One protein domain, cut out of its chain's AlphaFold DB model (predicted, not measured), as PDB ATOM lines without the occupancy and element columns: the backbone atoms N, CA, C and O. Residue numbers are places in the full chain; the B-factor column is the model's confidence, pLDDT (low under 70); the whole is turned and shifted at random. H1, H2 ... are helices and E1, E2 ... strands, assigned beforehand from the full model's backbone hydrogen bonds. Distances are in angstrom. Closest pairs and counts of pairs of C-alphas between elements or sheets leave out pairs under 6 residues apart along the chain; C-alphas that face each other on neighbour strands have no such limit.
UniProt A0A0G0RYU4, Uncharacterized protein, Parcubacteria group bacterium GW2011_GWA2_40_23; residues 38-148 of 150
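Overview. This is residues 38 to 148 of the 150 residues of an uncharacterized protein of Parcubacteria group bacterium GW2011_GWA2_40_23 (UniProt A0A0G0RYU4). A short parallel sheet of three strands, E1, E2 and E3, makes a wall; H3 and H5 are gathered to one side of it and H2 turns off where E1 ends. H1 makes one end of the long axis, and H6, with the small H4 on it, the other. The 111 printed residues hold six named helices and three named strands in the order H1 E1 H2 H3 E2 H4 H5 E3 H6, of mixed class. The whole is compact, with a radius of gyration of the C-alphas of 13.9 A, and spans 43 by 30 by 22 A.

Arrangement. Start at H1, residues 48 to 55, which touches H3, residues 77 to 86, at a shallow tilt of 29 degrees, the same way; the closest C-alphas, of Val 48 and Phe 82, are 5.8 A apart. Next find E1, residues 61 to 65, parallel to E2, residues 90 to 95, at 20 degrees, with N 91 and O 62 within hydrogen-bond range at 2.8 A. H2, residues 66 to 73, touches H3 at a steep tilt of 58 degrees, opposite ways, closest at the C-alphas of Cys 69 and Leu 78, 5.6 A. E2 is also parallel to E3, residues 124 to 126, at 29 degrees, with N 125 and O 93 at 2.8 A. E1, H2, H3, E2 and E2, H4, H5, E3 are strand-helix-strand units, parallel neighbour strands with helices between, each with a right-handed crossover; here H4 is residues 105 to 108 and H5 residues 111 to 118. H3 is on the sheet, while H2 and H5 only graze it, with residues 66 to 68 and 113 to 118. H6, residues 133 to 146, touches H4 with residues 138 to 143 alone, closest at the C-alphas of Tyr 106 and Glu 139, 5.6 A. With residues 143 to 146 alone H6 touches H5, only just about perpendicular at 72 degrees; the C-alphas of Val 114 and Ile 143 are closest, 6.7 A. H1 and H6 are apart. Every O i to N i+4 pair is within hydrogen-bond range in H2, H3 and H6, against 3 of 4 in H1 and in H5; H4 is too short for one.

Along the chain. Find C-alpha 48 at (185.528, 183.546, 125.098), where H1 begins. E1 runs 12.9 A and E2 13.5 A, the latter from C-alpha 90 at (186.089, 190.870, 115.101); H3 runs 14.2 A. H6, 19.9 A, ends at C-alpha 146, (207.102, 198.421, 115.487).

Size, cuts and confidence. The C-alphas farthest apart, of Gln 57 and Val 134, are 43.4 A apart. The printed part has no cut and no long link. The mean pLDDT of the printed part is 96.6; look for low confidence at residue 148, under 70.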
ATOM      1  N   MET A  38     185.742 192.415 128.111       98.50
ATOM      2  CA  MET A  38     185.940 193.230 129.306       98.50
ATOM      3  C   MET A  38     187.256 192.942 130.039       98.50
ATOM      4  O   MET A  38     187.738 191.808 130.072       98.50
ATOM      5  N   ASP A  39     187.793 193.965 130.708       97.88
ATOM      6  CA  ASP A  39     188.968 193.859 131.578       97.88
ATOM      7  C   ASP A  39     188.723 193.073 132.885       97.88
ATOM      8  O   ASP A  39     187.592 192.745 133.269       97.88
ATOM      9  N   SER A  40     189.808 192.800 133.612       97.12
ATOM     10  CA  SER A  40     189.803 191.999 134.842       97.12
ATOM     11  C   SER A  40     189.036 192.597 136.025       97.12
ATOM     12  O   SER A  40     188.674 191.857 136.944       97.12
ATOM     13  N   ARG A  41     188.701 193.894 136.003       96.75
ATOM     14  CA  ARG A  41     187.889 194.574 137.034       96.75
ATOM     15  C   ARG A  41     186.404 194.234 136.912       96.75
ATOM     16  O   ARG A  41     185.625 194.562 137.810       96.75
ATOM     17  N   LYS A  42     185.978 193.641 135.794       97.12
ATOM     18  CA  LYS A  42     184.579 193.270 135.542       97.12
ATOM     19  C   LYS A  42     184.289 191.847 135.995       97.12
ATOM     20  O   LYS A  42     185.188 191.049 136.228       97.12
ATOM     21  N   LEU A  43     183.004 191.524 136.131       95.25
ATOM     22  CA  LEU A  43     182.563 190.195 136.575       95.25
ATOM     23  C   LEU A  43     182.165 189.266 135.421       95.25
ATOM     24  O   LEU A  43     182.111 188.057 135.625       95.25
ATOM     25  N   ALA A  44     181.903 189.806 134.230       96.50
ATOM     26  CA  ALA A  44     181.399 189.068 133.073       96.50
ATOM     27  C   ALA A  44     182.018 189.591 131.772       96.50
ATOM     28  O   ALA A  44     182.568 190.694 131.754       96.50
ATOM     29  N   PHE A  45     181.883 188.805 130.697       97.94
ATOM     30  CA  PHE A  45     182.314 189.152 129.331       97.94
ATOM     31  C   PHE A  45     183.830 189.300 129.169       97.94
ATOM     32  O   PHE A  45     184.309 189.981 128.270       97.94
ATOM     33  N   ARG A  46     184.586 188.635 130.045       97.75
ATOM     34  CA  ARG A  46     186.056 188.627 130.035       97.75
ATOM     35  C   ARG A  46     186.626 187.461 129.234       97.75
ATOM     36  O   ARG A  46     187.721 187.574 128.702       97.75
ATOM     37  N   SER A  47     185.891 186.348 129.161       98.19
ATOM     38  CA  SER A  47     186.316 185.125 128.481       98.19
ATOM     39  C   SER A  47     185.588 184.907 127.157       98.19
ATOM     40  O   SER A  47     184.540 185.509 126.883       98.19
ATOM     41  N   VAL A  48     186.131 183.992 126.354       98.50
ATOM     42  CA  VAL A  48     185.528 183.546 125.098       98.50
ATOM     43  C   VAL A  48     184.127 182.980 125.318       98.50
ATOM     44  O   VAL A  48     183.215 183.309 124.559       98.50
ATOM     45  N   GLU A  49     183.919 182.181 126.365       98.31
ATOM     46  CA  GLU A  49     182.627 181.557 126.672       98.31
ATOM     47  C   GLU A  49     181.564 182.597 127.022       98.31
ATOM     48  O   GLU A  49     180.408 182.462 126.619       98.31
ATOM     49  N   ASP A  50     181.935 183.641 127.764       96.50
ATOM     50  CA  ASP A  50     181.004 184.710 128.110       96.50
ATOM     51  C   ASP A  50     180.607 185.531 126.884       96.50
ATOM     52  O   ASP A  50     179.420 185.784 126.674       96.50
ATOM     53  N   MET A  51     181.579 185.901 126.048       98.44
ATOM     54  CA  MET A  51     181.305 186.620 124.800       98.44
ATOM     55  C   MET A  51     180.521 185.759 123.806       98.44
ATOM     56  O   MET A  51     179.653 186.268 123.095       98.44
ATOM     57  N   GLN A  52     180.747 184.443 123.793       98.38
ATOM     58  CA  GLN A  52     180.015 183.531 122.922       98.38
ATOM     59  C   GLN A  52     178.506 183.574 123.195       98.38
ATOM     60  O   GLN A  52     177.720 183.583 122.249       98.38
ATOM     61  N   LYS A  53     178.088 183.677 124.465       96.25
ATOM     62  CA  LYS A  53     176.662 183.723 124.845       96.25
ATOM     63  C   LYS A  53     175.902 184.830 124.115       96.25
ATOM     64  O   LYS A  53     174.759 184.612 123.728       96.25
ATOM     65  N   ILE A  54     176.525 185.994 123.928       97.12
ATOM     66  CA  ILE A  54     175.895 187.129 123.242       97.12
ATOM     67  C   ILE A  54     176.112 187.080 121.729       97.12
ATOM     68  O   ILE A  54     175.182 187.354 120.973       97.12
ATOM     69  N   LEU A  55     177.298 186.687 121.262       98.19
ATOM     70  CA  LEU A  55     177.605 186.679 119.831       98.19
ATOM     71  C   LEU A  55     176.877 185.557 119.076       98.19
ATOM     72  O   LEU A  55     176.594 185.731 117.891       98.19
ATOM     73  N   ASP A  56     176.527 184.451 119.735       97.62
ATOM     74  CA  ASP A  56     175.724 183.378 119.132       97.62
ATOM     75  C   ASP A  56     174.234 183.750 119.036       97.62
ATOM     76  O   ASP A  56     173.528 183.253 118.160       97.62
ATOM     77  N   GLN A  57     173.747 184.631 119.917       97.44
ATOM     78  CA  GLN A  57     172.335 185.028 119.972       97.44
ATOM     79  C   GLN A  57     172.016 186.247 119.103       97.44
ATOM     80  O   GLN A  57     170.899 186.367 118.600       97.44
ATOM     81  N   TYR A  58     172.981 187.150 118.921       97.94
ATOM     82  CA  TYR A  58     172.758 188.445 118.284       97.94
ATOM     83  C   TYR A  58     173.736 188.698 117.130       97.94
ATOM     84  O   TYR A  58     174.878 188.231 117.166       97.94
ATOM     85  N   PRO A  59     173.349 189.492 116.114       97.19
ATOM     86  CA  PRO A  59     174.150 189.714 114.907       97.19
ATOM     87  C   PRO A  59     175.296 190.730 115.090       97.19
ATOM     88  O   PRO A  59     175.752 191.329 114.119       97.19
ATOM     89  N   PHE A  60     175.757 190.966 116.319       98.44
ATOM     90  CA  PHE A  60     176.728 192.020 116.628       98.44
ATOM     91  C   PHE A  60     178.140 191.710 116.109       98.44
ATOM     92  O   PHE A  60     178.552 190.556 116.016       98.44
ATOM     93  N   GLY A  61     178.927 192.727 115.778       98.50
ATOM     94  CA  GLY A  61     180.374 192.567 115.657       98.50
ATOM     95  C   GLY A  61     181.034 192.383 117.026       98.50
ATOM     96  O   GLY A  61     180.388 192.507 118.068       98.50
ATOM     97  N   MET A  62     182.332 192.116 117.018       98.69
ATOM     98  CA  MET A  62     183.161 192.129 118.214       98.69
ATOM     99  C   MET A  62     184.266 193.174 118.063       98.69
ATOM    100  O   MET A  62     184.865 193.293 116.994       98.69
ATOM    101  N   VAL A  63     184.534 193.902 119.139       98.81
ATOM    102  CA  VAL A  63     185.792 194.625 119.333       98.81
ATOM    103  C   VAL A  63     186.658 193.743 120.209       98.81
ATOM    104  O   VAL A  63     186.200 193.307 121.266       98.81
ATOM    105  N   LEU A  64     187.860 193.416 119.743       98.81
ATOM    106  CA  LEU A  64     188.821 192.713 120.581       98.81
ATOM    107  C   LEU A  64     189.785 193.742 121.170       98.81
ATOM    108  O   LEU A  64     190.678 194.231 120.480       98.81
ATOM    109  N   ASP A  65     189.581 194.068 122.439       98.81
ATOM    110  CA  ASP A  65     190.522 194.852 123.221       98.81
ATOM    111  C   ASP A  65     191.617 193.932 123.778       98.81
ATOM    112  O   ASP A  65     191.374 193.016 124.580       98.81
ATOM    113  N   LEU A  66     192.842 194.174 123.311       98.62
ATOM    114  CA  LEU A  66     194.013 193.369 123.646       98.62
ATOM    115  C   LEU A  66     194.544 193.672 125.050       98.62
ATOM    116  O   LEU A  66     195.043 192.767 125.726       98.62
ATOM    117  N   ASN A  67     194.393 194.916 125.511       98.56
ATOM    118  CA  ASN A  67     194.712 195.318 126.874       98.56
ATOM    119  C   ASN A  67     193.853 194.539 127.868       98.56
ATOM    120  O   ASN A  67     194.373 193.945 128.812       98.56
ATOM    121  N   HIS A  68     192.549 194.462 127.614       98.69
ATOM    122  CA  HIS A  68     191.603 193.741 128.448       98.69
ATOM    123  C   HIS A  68     191.973 192.263 128.547       98.69
ATOM    124  O   HIS A  68     192.015 191.721 129.654       98.69
ATOM    125  N   CYS A  69     192.315 191.611 127.434       98.44
ATOM    126  CA  CYS A  69     192.811 190.236 127.463       98.44
ATOM    127  C   CYS A  69     194.070 190.100 128.330       98.44
ATOM    128  O   CYS A  69     194.125 189.235 129.209       98.44
ATOM    129  N   TYR A  70     195.049 190.986 128.136       97.81
ATOM    130  CA  TYR A  70     196.287 190.964 128.908       97.81
ATOM    131  C   TYR A  70     196.040 191.234 130.401       97.81
ATOM    132  O   TYR A  70     196.642 190.585 131.249       97.81
ATOM    133  N   SER A  71     195.099 192.110 130.755       97.81
ATOM    134  CA  SER A  71     194.723 192.385 132.148       97.81
ATOM    135  C   SER A  71     194.122 191.171 132.867       97.81
ATOM    136  O   SER A  71     194.177 191.093 134.095       97.81
ATOM    137  N   ASN A  72     193.535 190.233 132.113       97.44
ATOM    138  CA  ASN A  72     192.904 189.020 132.630       97.44
ATOM    139  C   ASN A  72     193.882 187.842 132.763       97.44
ATOM    140  O   ASN A  72     193.744 187.061 133.701       97.44
ATOM    141  N   GLY A  73     194.841 187.699 131.840       92.69
ATOM    142  CA  GLY A  73     195.752 186.542 131.790       92.69
ATOM    143  C   GLY A  73     197.238 186.852 132.001       92.69
ATOM    144  O   GLY A  73     198.020 185.947 132.267       92.69
ATOM    145  N   GLY A  74     197.650 188.116 131.876       94.75
ATOM    146  CA  GLY A  74     199.054 188.544 131.910       94.75
ATOM    147  C   GLY A  74     199.889 188.072 130.712       94.75
ATOM    148  O   GLY A  74     201.115 188.173 130.742       94.75
ATOM    149  N   ASN A  75     199.255 187.516 129.679       96.69
ATOM    150  CA  ASN A  75     199.902 186.965 128.492       96.69
ATOM    151  C   ASN A  75     198.967 187.052 127.261       96.69
ATOM    152  O   ASN A  75     197.894 187.651 127.328       96.69
ATOM    153  N   MET A  76     199.385 186.467 126.133       97.62
ATOM    154  CA  MET A  76     198.645 186.502 124.860       97.62
ATOM    155  C   MET A  76     197.665 185.338 124.659       97.62
ATOM    156  O   MET A  76     197.025 185.267 123.612       97.62
ATOM    157  N   ASP A  77     197.527 184.421 125.618       98.44
ATOM    158  CA  ASP A  77     196.725 183.205 125.432       98.44
ATOM    159  C   ASP A  77     195.263 183.562 125.165       98.44
ATOM    160  O   ASP A  77     194.698 183.164 124.148       98.44
ATOM    161  N   LEU A  78     194.690 184.432 126.001       98.50
ATOM    162  CA  LEU A  78     193.303 184.866 125.856       98.50
ATOM    163  C   LEU A  78     193.067 185.666 124.562       98.50
ATOM    164  O   LEU A  78     192.024 185.518 123.930       98.50
ATOM    165  N   VAL A  79     194.048 186.466 124.125       98.31
ATOM    166  CA  VAL A  79     193.992 187.151 122.820       98.31
ATOM    167  C   VAL A  79     193.855 186.124 121.691       98.31
ATOM    168  O   VAL A  79     192.979 186.246 120.830       98.31
ATOM    169  N   ASN A  80     194.694 185.087 121.712       98.31
ATOM    170  CA  ASN A  80     194.687 184.029 120.706       98.31
ATOM    171  C   ASN A  80     193.400 183.197 120.754       98.31
ATOM    172  O   ASN A  80     192.865 182.839 119.705       98.31
ATOM    173  N   GLU A  81     192.868 182.910 121.942       98.62
ATOM    174  CA  GLU A  81     191.580 182.229 122.105       98.62
ATOM    175  C   GLU A  81     190.434 183.024 121.461       98.62
ATOM    176  O   GLU A  81     189.665 182.467 120.669       98.62
ATOM    177  N   PHE A  82     190.351 184.332 121.733       98.69
ATOM    178  CA  PHE A  82     189.359 185.212 121.112       98.69
ATOM    179  C   PHE A  82     189.507 185.261 119.594       98.69
ATOM    180  O   PHE A  82     188.511 185.122 118.882       98.69
ATOM    181  N   TRP A  83     190.732 185.413 119.094       98.38
ATOM    182  CA  TRP A  83     191.004 185.423 117.661       98.38
ATOM    183  C   TRP A  83     190.556 184.127 116.987       98.38
ATOM    184  O   TRP A  83     189.741 184.155 116.066       98.38
ATOM    185  N   ASN A  84     191.012 182.984 117.498       98.38
ATOM    186  CA  ASN A  84     190.702 181.675 116.930       98.38
ATOM    187  C   ASN A  84     189.195 181.396 116.907       98.38
ATOM    188  O   ASN A  84     188.694 180.733 115.996       98.38
ATOM    189  N   LYS A  85     188.458 181.898 117.904       98.50
ATOM    190  CA  LYS A  85     187.012 181.709 117.986       98.50
ATOM    191  C   LYS A  85     186.227 182.699 117.124       98.50
ATOM    192  O   LYS A  85     185.230 182.308 116.512       98.50
ATOM    193  N   PHE A  86     186.626 183.969 117.109       98.50
ATOM    194  CA  PHE A  86     185.790 185.069 116.631       98.50
ATOM    195  C   PHE A  86     186.418 185.922 115.531       98.50
ATOM    196  O   PHE A  86     185.827 186.944 115.204       98.50
ATOM    197  N   GLU A  87     187.523 185.518 114.897       97.75
ATOM    198  CA  GLU A  87     188.174 186.238 113.782       97.75
ATOM    199  C   GLU A  87     187.168 186.872 112.800       97.75
ATOM    200  O   GLU A  87     187.232 188.058 112.504       97.75
ATOM    201  N   LYS A  88     186.152 186.117 112.361       97.38
ATOM    202  CA  LYS A  88     185.137 186.602 111.400       97.38
ATOM    203  C   LYS A  88     184.159 187.643 111.970       97.38
ATOM    204  O   LYS A  88     183.476 188.348 111.218       97.38
ATOM    205  N   ARG A  89     184.018 187.693 113.294       98.12
ATOM    206  CA  ARG A  89     183.156 188.628 114.033       98.12
ATOM    207  C   ARG A  89     183.922 189.853 114.515       98.12
ATOM    208  O   ARG A  89     183.281 190.893 114.651       98.12
ATOM    209  N   ILE A  90     185.234 189.749 114.715       98.62
ATOM    210  CA  ILE A  90     186.089 190.870 115.101       98.62
ATOM    211  C   ILE A  90     186.102 191.902 113.969       98.62
ATOM    212  O   ILE A  90     186.351 191.571 112.809       98.62
ATOM    213  N   LYS A  91     185.752 193.146 114.298       98.44
ATOM    214  CA  LYS A  91     185.648 194.257 113.341       98.44
ATOM    215  C   LYS A  91     186.810 195.225 113.427       98.44
ATOM    216  O   LYS A  91     187.146 195.830 112.418       98.44
ATOM    217  N   TYR A  92     187.397 195.356 114.607       98.62
ATOM    218  CA  TYR A  92     188.603 196.126 114.863       98.62
ATOM    219  C   TYR A  92     189.188 195.722 116.218       98.62
ATOM    220  O   TYR A  92     188.515 195.080 117.035       98.62
ATOM    221  N   PHE A  93     190.446 196.091 116.428       98.75
ATOM    222  CA  PHE A  93     191.141 195.955 117.698       98.75
ATOM    223  C   PHE A  93     191.159 197.280 118.447       98.75
ATOM    224  O   PHE A  93     191.328 198.335 117.832       98.75
ATOM    225  N   HIS A  94     191.056 197.209 119.769       98.81
ATOM    226  CA  HIS A  94     191.565 198.264 120.636       98.81
ATOM    227  C   HIS A  94     192.972 197.885 121.090       98.81
ATOM    228  O   HIS A  94     193.222 196.759 121.537       98.81
ATOM    229  N   LEU A  95     193.901 198.823 120.928       98.56
ATOM    230  CA  LEU A  95     195.315 198.640 121.213       98.56
ATOM    231  C   LEU A  95     195.770 199.660 122.256       98.56
ATOM    232  O   LEU A  95     195.651 200.870 122.074       98.56
ATOM    233  N   SER A  96     196.297 199.147 123.358       98.56
ATOM    234  CA  SER A  96     196.990 199.894 124.407       98.56
ATOM    235  C   SER A  96     197.777 198.906 125.273       98.56
ATOM    236  O   SER A  96     197.522 197.699 125.241       98.56
ATOM    237  N   GLY A  97     198.748 199.393 126.037       98.25
ATOM    238  CA  GLY A  97     199.504 198.601 127.002       98.25
ATOM    239  C   GLY A  97     198.808 198.530 128.359       98.25
ATOM    240  O   GLY A  97     198.007 199.390 128.694       98.25
ATOM    241  N   PHE A  98     199.125 197.519 129.163       97.81
ATOM    242  CA  PHE A  98     198.578 197.303 130.497       97.81
ATOM    243  C   PHE A  98     199.686 197.246 131.553       97.81
ATOM    244  O   PHE A  98     200.478 196.304 131.600       97.81
ATOM    245  N   THR A  99     199.711 198.235 132.442       95.19
ATOM    246  CA  THR A  99     200.374 198.172 133.759       95.19
ATOM    247  C   THR A  99     199.388 198.519 134.877       95.19
ATOM    248  O   THR A  99     199.434 197.939 135.960       95.19
ATOM    249  N   THR A 100     198.471 199.443 134.600       93.62
ATOM    250  CA  THR A 100     197.394 199.898 135.474       93.62
ATOM    251  C   THR A 100     196.032 199.802 134.783       93.62
ATOM    252  O   THR A 100     195.120 199.185 135.335       93.62
ATOM    253  N   LEU A 101     195.893 200.392 133.592       92.62
ATOM    254  CA  LEU A 101     194.686 200.447 132.760       92.62
ATOM    255  C   LEU A 101     195.136 200.458 131.291       92.62
ATOM    256  O   LEU A 101     195.908 199.589 130.916       92.62
ATOM    257  N   HIS A 102     194.709 201.424 130.476       97.00
ATOM    258  CA  HIS A 102     195.163 201.617 129.096       97.00
ATOM    259  C   HIS A 102     196.424 202.488 129.061       97.00
ATOM    260  O   HIS A 102     196.387 203.649 128.665       97.00
ATOM    261  N   ASP A 103     197.537 201.971 129.565       97.88
ATOM    262  CA  ASP A 103     198.816 202.676 129.555       97.88
ATOM    263  C   ASP A 103     199.420 202.714 128.134       97.88
ATOM    264  O   ASP A 103     199.243 201.776 127.356       97.88
ATOM    265  N   PRO A 104     200.183 203.756 127.771       98.19
ATOM    266  CA  PRO A 104     200.873 203.808 126.484       98.19
ATOM    267  C   PRO A 104     201.866 202.651 126.279       98.19
ATOM    268  O   PRO A 104     202.688 202.358 127.154       98.19
ATOM    269  N   LEU A 105     201.855 202.032 125.098       98.06
ATOM    270  CA  LEU A 105     202.756 200.942 124.718       98.06
ATOM    271  C   LEU A 105     204.226 201.363 124.729       98.06
ATOM    272  O   LEU A 105     205.084 200.574 125.135       98.06
ATOM    273  N   TYR A 106     204.536 202.621 124.393       97.88
ATOM    274  CA  TYR A 106     205.909 203.119 124.510       97.88
ATOM    275  C   TYR A 106     206.420 203.112 125.960       97.88
ATOM    276  O   TYR A 106     207.637 203.103 126.166       97.88
ATOM    277  N   LYS A 107     205.526 203.110 126.961       97.81
ATOM    278  CA  LYS A 107     205.871 202.980 128.385       97.81
ATOM    279  C   LYS A 107     205.922 201.514 128.810       97.81
ATOM    280  O   LYS A 107     206.894 201.116 129.446       97.81
ATOM    281  N   THR A 108     204.914 200.715 128.458       97.69
ATOM    282  CA  THR A 108     204.808 199.323 128.933       97.69
ATOM    283  C   THR A 108     205.722 198.343 128.201       97.69
ATOM    284  O   THR A 108     206.038 197.288 128.748       97.69
ATOM    285  N   LYS A 109     206.160 198.679 126.981       97.00
ATOM    286  CA  LYS A 109     207.018 197.850 126.117       97.00
ATOM    287  C   LYS A 109     206.427 196.482 125.759       97.00
ATOM    288  O   LYS A 109     207.159 195.527 125.510       97.00
ATOM    289  N   GLN A 110     205.102 196.374 125.724       96.50
ATOM    290  CA  GLN A 110     204.390 195.135 125.399       96.50
ATOM    291  C   GLN A 110     204.263 194.928 123.883       96.50
ATOM    292  O   GLN A 110     203.160 194.912 123.338       96.50
ATOM    293  N   ASN A 111     205.401 194.763 123.204       95.75
ATOM    294  CA  ASN A 111     205.469 194.637 121.742       95.75
ATOM    295  C   ASN A 111     204.641 193.481 121.194       95.75
ATOM    296  O   ASN A 111     204.046 193.625 120.138       95.75
ATOM    297  N   GLN A 112     204.462 192.407 121.966       96.12
ATOM    298  CA  GLN A 112     203.620 191.282 121.565       96.12
ATOM    299  C   GLN A 112     202.175 191.679 121.201       96.12
ATOM    300  O   GLN A 112     201.510 190.951 120.467       96.12
ATOM    301  N   LEU A 113     201.667 192.808 121.719       96.88
ATOM    302  CA  LEU A 113     200.347 193.339 121.362       96.88
ATOM    303  C   LEU A 113     200.364 194.009 119.979       96.88
ATOM    304  O   LEU A 113     199.396 193.883 119.232       96.88
ATOM    305  N   VAL A 114     201.464 194.687 119.638       96.44
ATOM    306  CA  VAL A 114     201.698 195.300 118.322       96.44
ATOM    307  C   VAL A 114     201.934 194.209 117.274       96.44
ATOM    308  O   VAL A 114     201.219 194.164 116.276       96.44
ATOM    309  N   ASP A 115     202.824 193.257 117.562       95.19
ATOM    310  CA  ASP A 115     203.134 192.116 116.688       95.19
ATOM    311  C   ASP A 115     201.866 191.310 116.348       95.19
ATOM    312  O   ASP A 115     201.662 190.834 115.226       95.19
ATOM    313  N   PHE A 116     200.964 191.159 117.327       96.00
ATOM    314  CA  PHE A 116     199.710 190.446 117.121       96.00
ATOM    315  C   PHE A 116     198.841 191.105 116.046       96.00
ATOM    316  O   PHE A 116     198.288 190.386 115.208       96.00
ATOM    317  N   VAL A 117     198.719 192.439 116.059       95.94
ATOM    318  CA  VAL A 117     197.870 193.172 115.105       95.94
ATOM    319  C   VAL A 117     198.538 193.388 113.752       95.94
ATOM    320  O   VAL A 117     197.824 193.419 112.754       95.94
ATOM    321  N   GLU A 118     199.872 193.466 113.692       92.12
ATOM    322  CA  GLU A 118     200.638 193.634 112.444       92.12
ATOM    323  C   GLU A 118     200.250 192.580 111.398       92.12
ATOM    324  O   GLU A 118     199.993 192.876 110.232       92.12
ATOM    325  N   SER A 119     200.103 191.330 111.843       81.69
ATOM    326  CA  SER A 119     199.768 190.200 110.973       81.69
ATOM    327  C   SER A 119     198.313 190.175 110.473       81.69
ATOM    328  O   SER A 119     197.915 189.215 109.801       81.69
ATOM    329  N   LYS A 120     197.478 191.165 110.824       90.94
ATOM    330  CA  LYS A 120     196.022 191.126 110.628       90.94
ATOM    331  C   LYS A 120     195.544 192.262 109.732       90.94
ATOM    332  O   LYS A 120     195.820 193.429 109.963       90.94
ATOM    333  N   SER A 121     194.688 191.941 108.764       91.00
ATOM    334  CA  SER A 121     193.985 192.942 107.942       91.00
ATOM    335  C   SER A 121     192.742 193.517 108.644       91.00
ATOM    336  O   SER A 121     191.691 193.678 108.026       91.00
ATOM    337  N   VAL A 122     192.840 193.772 109.951       96.31
ATOM    338  CA  VAL A 122     191.745 194.250 110.803       96.31
ATOM    339  C   VAL A 122     192.117 195.642 111.330       96.31
ATOM    340  O   VAL A 122     193.235 195.805 111.812       96.31
ATOM    341  N   PRO A 123     191.226 196.650 111.246       97.31
ATOM    342  CA  PRO A 123     191.520 197.996 111.733       97.31
ATOM    343  C   PRO A 123     191.927 198.024 113.210       97.31
ATOM    344  O   PRO A 123     191.434 197.230 114.012       97.31
ATOM    345  N   VAL A 124     192.781 198.979 113.573       97.88
ATOM    346  CA  VAL A 124     193.267 199.177 114.945       97.88
ATOM    347  C   VAL A 124     192.901 200.583 115.411       97.88
ATOM    348  O   VAL A 124     193.122 201.555 114.689       97.88
ATOM    349  N   ILE A 125     192.354 200.689 116.619       98.00
ATOM    350  CA  ILE A 125     192.121 201.946 117.332       98.00
ATOM    351  C   ILE A 125     193.048 201.963 118.545       98.00
ATOM    352  O   ILE A 125     193.057 201.024 119.338       98.00
ATOM    353  N   ILE A 126     193.845 203.020 118.677       98.00
ATOM    354  CA  ILE A 126     194.735 203.208 119.824       98.00
ATOM    355  C   ILE A 126     193.936 203.886 120.938       98.00
ATOM    356  O   ILE A 126     193.440 204.997 120.744       98.00
ATOM    357  N   GLU A 127     193.828 203.234 122.095       97.50
ATOM    358  CA  GLU A 127     193.052 203.720 123.251       97.50
ATOM    359  C   GLU A 127     193.924 204.041 124.474       97.50
ATOM    360  O   GLU A 127     193.442 204.164 125.600       97.50
ATOM    361  N   SER A 128     195.230 204.197 124.256       97.94
ATOM    362  CA  SER A 128     196.175 204.595 125.293       97.94
ATOM    363  C   SER A 128     195.758 205.922 125.943       97.94
ATOM    364  O   SER A 128     195.480 206.917 125.269       97.94
ATOM    365  N   MET A 129     195.740 205.956 127.274       97.19
ATOM    366  CA  MET A 129     195.558 207.174 128.056       97.19
ATOM    367  C   MET A 129     196.850 207.983 128.023       97.19
ATOM    368  O   MET A 129     197.882 207.571 128.552       97.19
ATOM    369  N   LEU A 130     196.772 209.146 127.387       96.94
ATOM    370  CA  LEU A 130     197.906 210.016 127.109       96.94
ATOM    371  C   LEU A 130     197.685 211.354 127.804       96.94
ATOM    372  O   LEU A 130     196.583 211.906 127.776       96.94
ATOM    373  N   GLU A 131     198.730 211.898 128.419       96.25
ATOM    374  CA  GLU A 131     198.601 213.150 129.173       96.25
ATOM    375  C   GLU A 131     198.570 214.387 128.269       96.25
ATOM    376  O   GLU A 131     198.026 215.430 128.640       96.25
ATOM    377  N   ASN A 132     199.192 214.306 127.093       97.19
ATOM    378  CA  ASN A 132     199.358 215.433 126.185       97.19
ATOM    379  C   ASN A 132     199.675 214.976 124.748       97.19
ATOM    380  O   ASN A 132     199.895 213.798 124.474       97.19
ATOM    381  N   VAL A 133     199.717 215.942 123.825       96.62
ATOM    382  CA  VAL A 133     199.974 215.707 122.393       96.62
ATOM    383  C   VAL A 133     201.363 215.115 122.135       96.62
ATOM    384  O   VAL A 133     201.509 214.304 121.229       96.62
ATOM    385  N   VAL A 134     202.372 215.455 122.944       97.81
ATOM    386  CA  VAL A 134     203.724 214.895 122.783       97.81
ATOM    387  C   VAL A 134     203.724 213.400 123.097       97.81
ATOM    388  O   VAL A 134     204.339 212.620 122.372       97.81
ATOM    389  N   GLU A 135     202.999 212.970 124.135       97.69
ATOM    390  CA  GLU A 135     202.814 211.537 124.397       97.69
ATOM    391  C   GLU A 135     202.049 210.854 123.263       97.69
ATOM    392  O   GLU A 135     202.426 209.754 122.874       97.69
ATOM    393  N   MET A 136     201.028 211.504 122.695       97.50
ATOM    394  CA  MET A 136     200.289 210.971 121.545       97.50
ATOM    395  C   MET A 136     201.193 210.738 120.334       97.50
ATOM    396  O   MET A 136     201.153 209.664 119.743       97.50
ATOM    397  N   GLU A 137     202.035 211.711 119.983       97.88
ATOM    398  CA  GLU A 137     203.010 211.562 118.897       97.88
ATOM    399  C   GLU A 137     204.048 210.480 119.212       97.88
ATOM    400  O   GLU A 137     204.449 209.730 118.326       97.88
ATOM    401  N   THR A 138     204.473 210.371 120.472       98.19
ATOM    402  CA  THR A 138     205.440 209.353 120.908       98.19
ATOM    403  C   THR A 138     204.851 207.947 120.815       98.19
ATOM    404  O   THR A 138     205.507 207.047 120.298       98.19
ATOM    405  N   GLU A 139     203.619 207.757 121.284       98.00
ATOM    406  CA  GLU A 139     202.890 206.490 121.195       98.00
ATOM    407  C   GLU A 139     202.635 206.100 119.738       98.00
ATOM    408  O   GLU A 139     202.870 204.957 119.357       98.00
ATOM    409  N   TRP A 140     202.218 207.060 118.908       96.69
ATOM    410  CA  TRP A 140     202.018 206.835 117.481       96.69
ATOM    411  C   TRP A 140     203.300 206.349 116.802       96.69
ATOM    412  O   TRP A 140     203.279 205.301 116.165       96.69
ATOM    413  N   HIS A 141     204.422 207.062 116.965       96.81
ATOM    414  CA  HIS A 141     205.697 206.629 116.382       96.81
ATOM    415  C   HIS A 141     206.135 205.277 116.936       96.81
ATOM    416  O   HIS A 141     206.526 204.413 116.166       96.81
ATOM    417  N   TYR A 142     205.997 205.053 118.246       96.88
ATOM    418  CA  TYR A 142     206.331 203.768 118.843       96.88
ATOM    419  C   TYR A 142     205.572 202.615 118.184       96.88
ATOM    420  O   TYR A 142     206.180 201.619 117.812       96.88
ATOM    421  N   ILE A 143     204.258 202.749 118.017       96.06
ATOM    422  CA  ILE A 143     203.442 201.712 117.384       96.06
ATOM    423  C   ILE A 143     203.833 201.563 115.913       96.06
ATOM    424  O   ILE A 143     204.114 200.452 115.481       96.06
ATOM    425  N   MET A 144     203.904 202.660 115.160       94.62
ATOM    426  CA  MET A 144     204.192 202.608 113.725       94.62
ATOM    427  C   MET A 144     205.580 202.044 113.413       94.62
ATOM    428  O   MET A 144     205.695 201.243 112.493       94.62
ATOM    429  N   ASP A 145     206.603 202.396 114.193       93.44
ATOM    430  CA  ASP A 145     207.972 201.896 114.018       93.44
ATOM    431  C   ASP A 145     208.090 200.394 114.345       93.44
ATOM    432  O   ASP A 145     209.004 199.729 113.865       93.44
ATOM    433  N   ASN A 146     207.176 199.853 115.162       88.75
ATOM    434  CA  ASN A 146     207.102 198.421 115.487       88.75
ATOM    435  C   ASN A 146     206.085 197.662 114.607       88.75
ATOM    436  O   ASN A 146     205.974 196.452 114.741       88.75
ATOM    437  N   LEU A 147     205.355 198.343 113.716       84.62
ATOM    438  CA  LEU A 147     204.493 197.729 112.689       84.62
ATOM    439  C   LEU A 147     205.220 197.554 111.343       84.62
ATOM    440  O   LEU A 147     204.586 197.259 110.328       84.62
ATOM    441  N   THR A 148     206.524 197.830 111.302       62.50
ATOM    442  CA  THR A 148     207.325 197.808 110.079       62.50
ATOM    443  C   THR A 148     208.487 196.832 110.189       62.50
ATOM    444  O   THR A 148     209.634 197.252 110.312       62.50
TER     445      THR A 148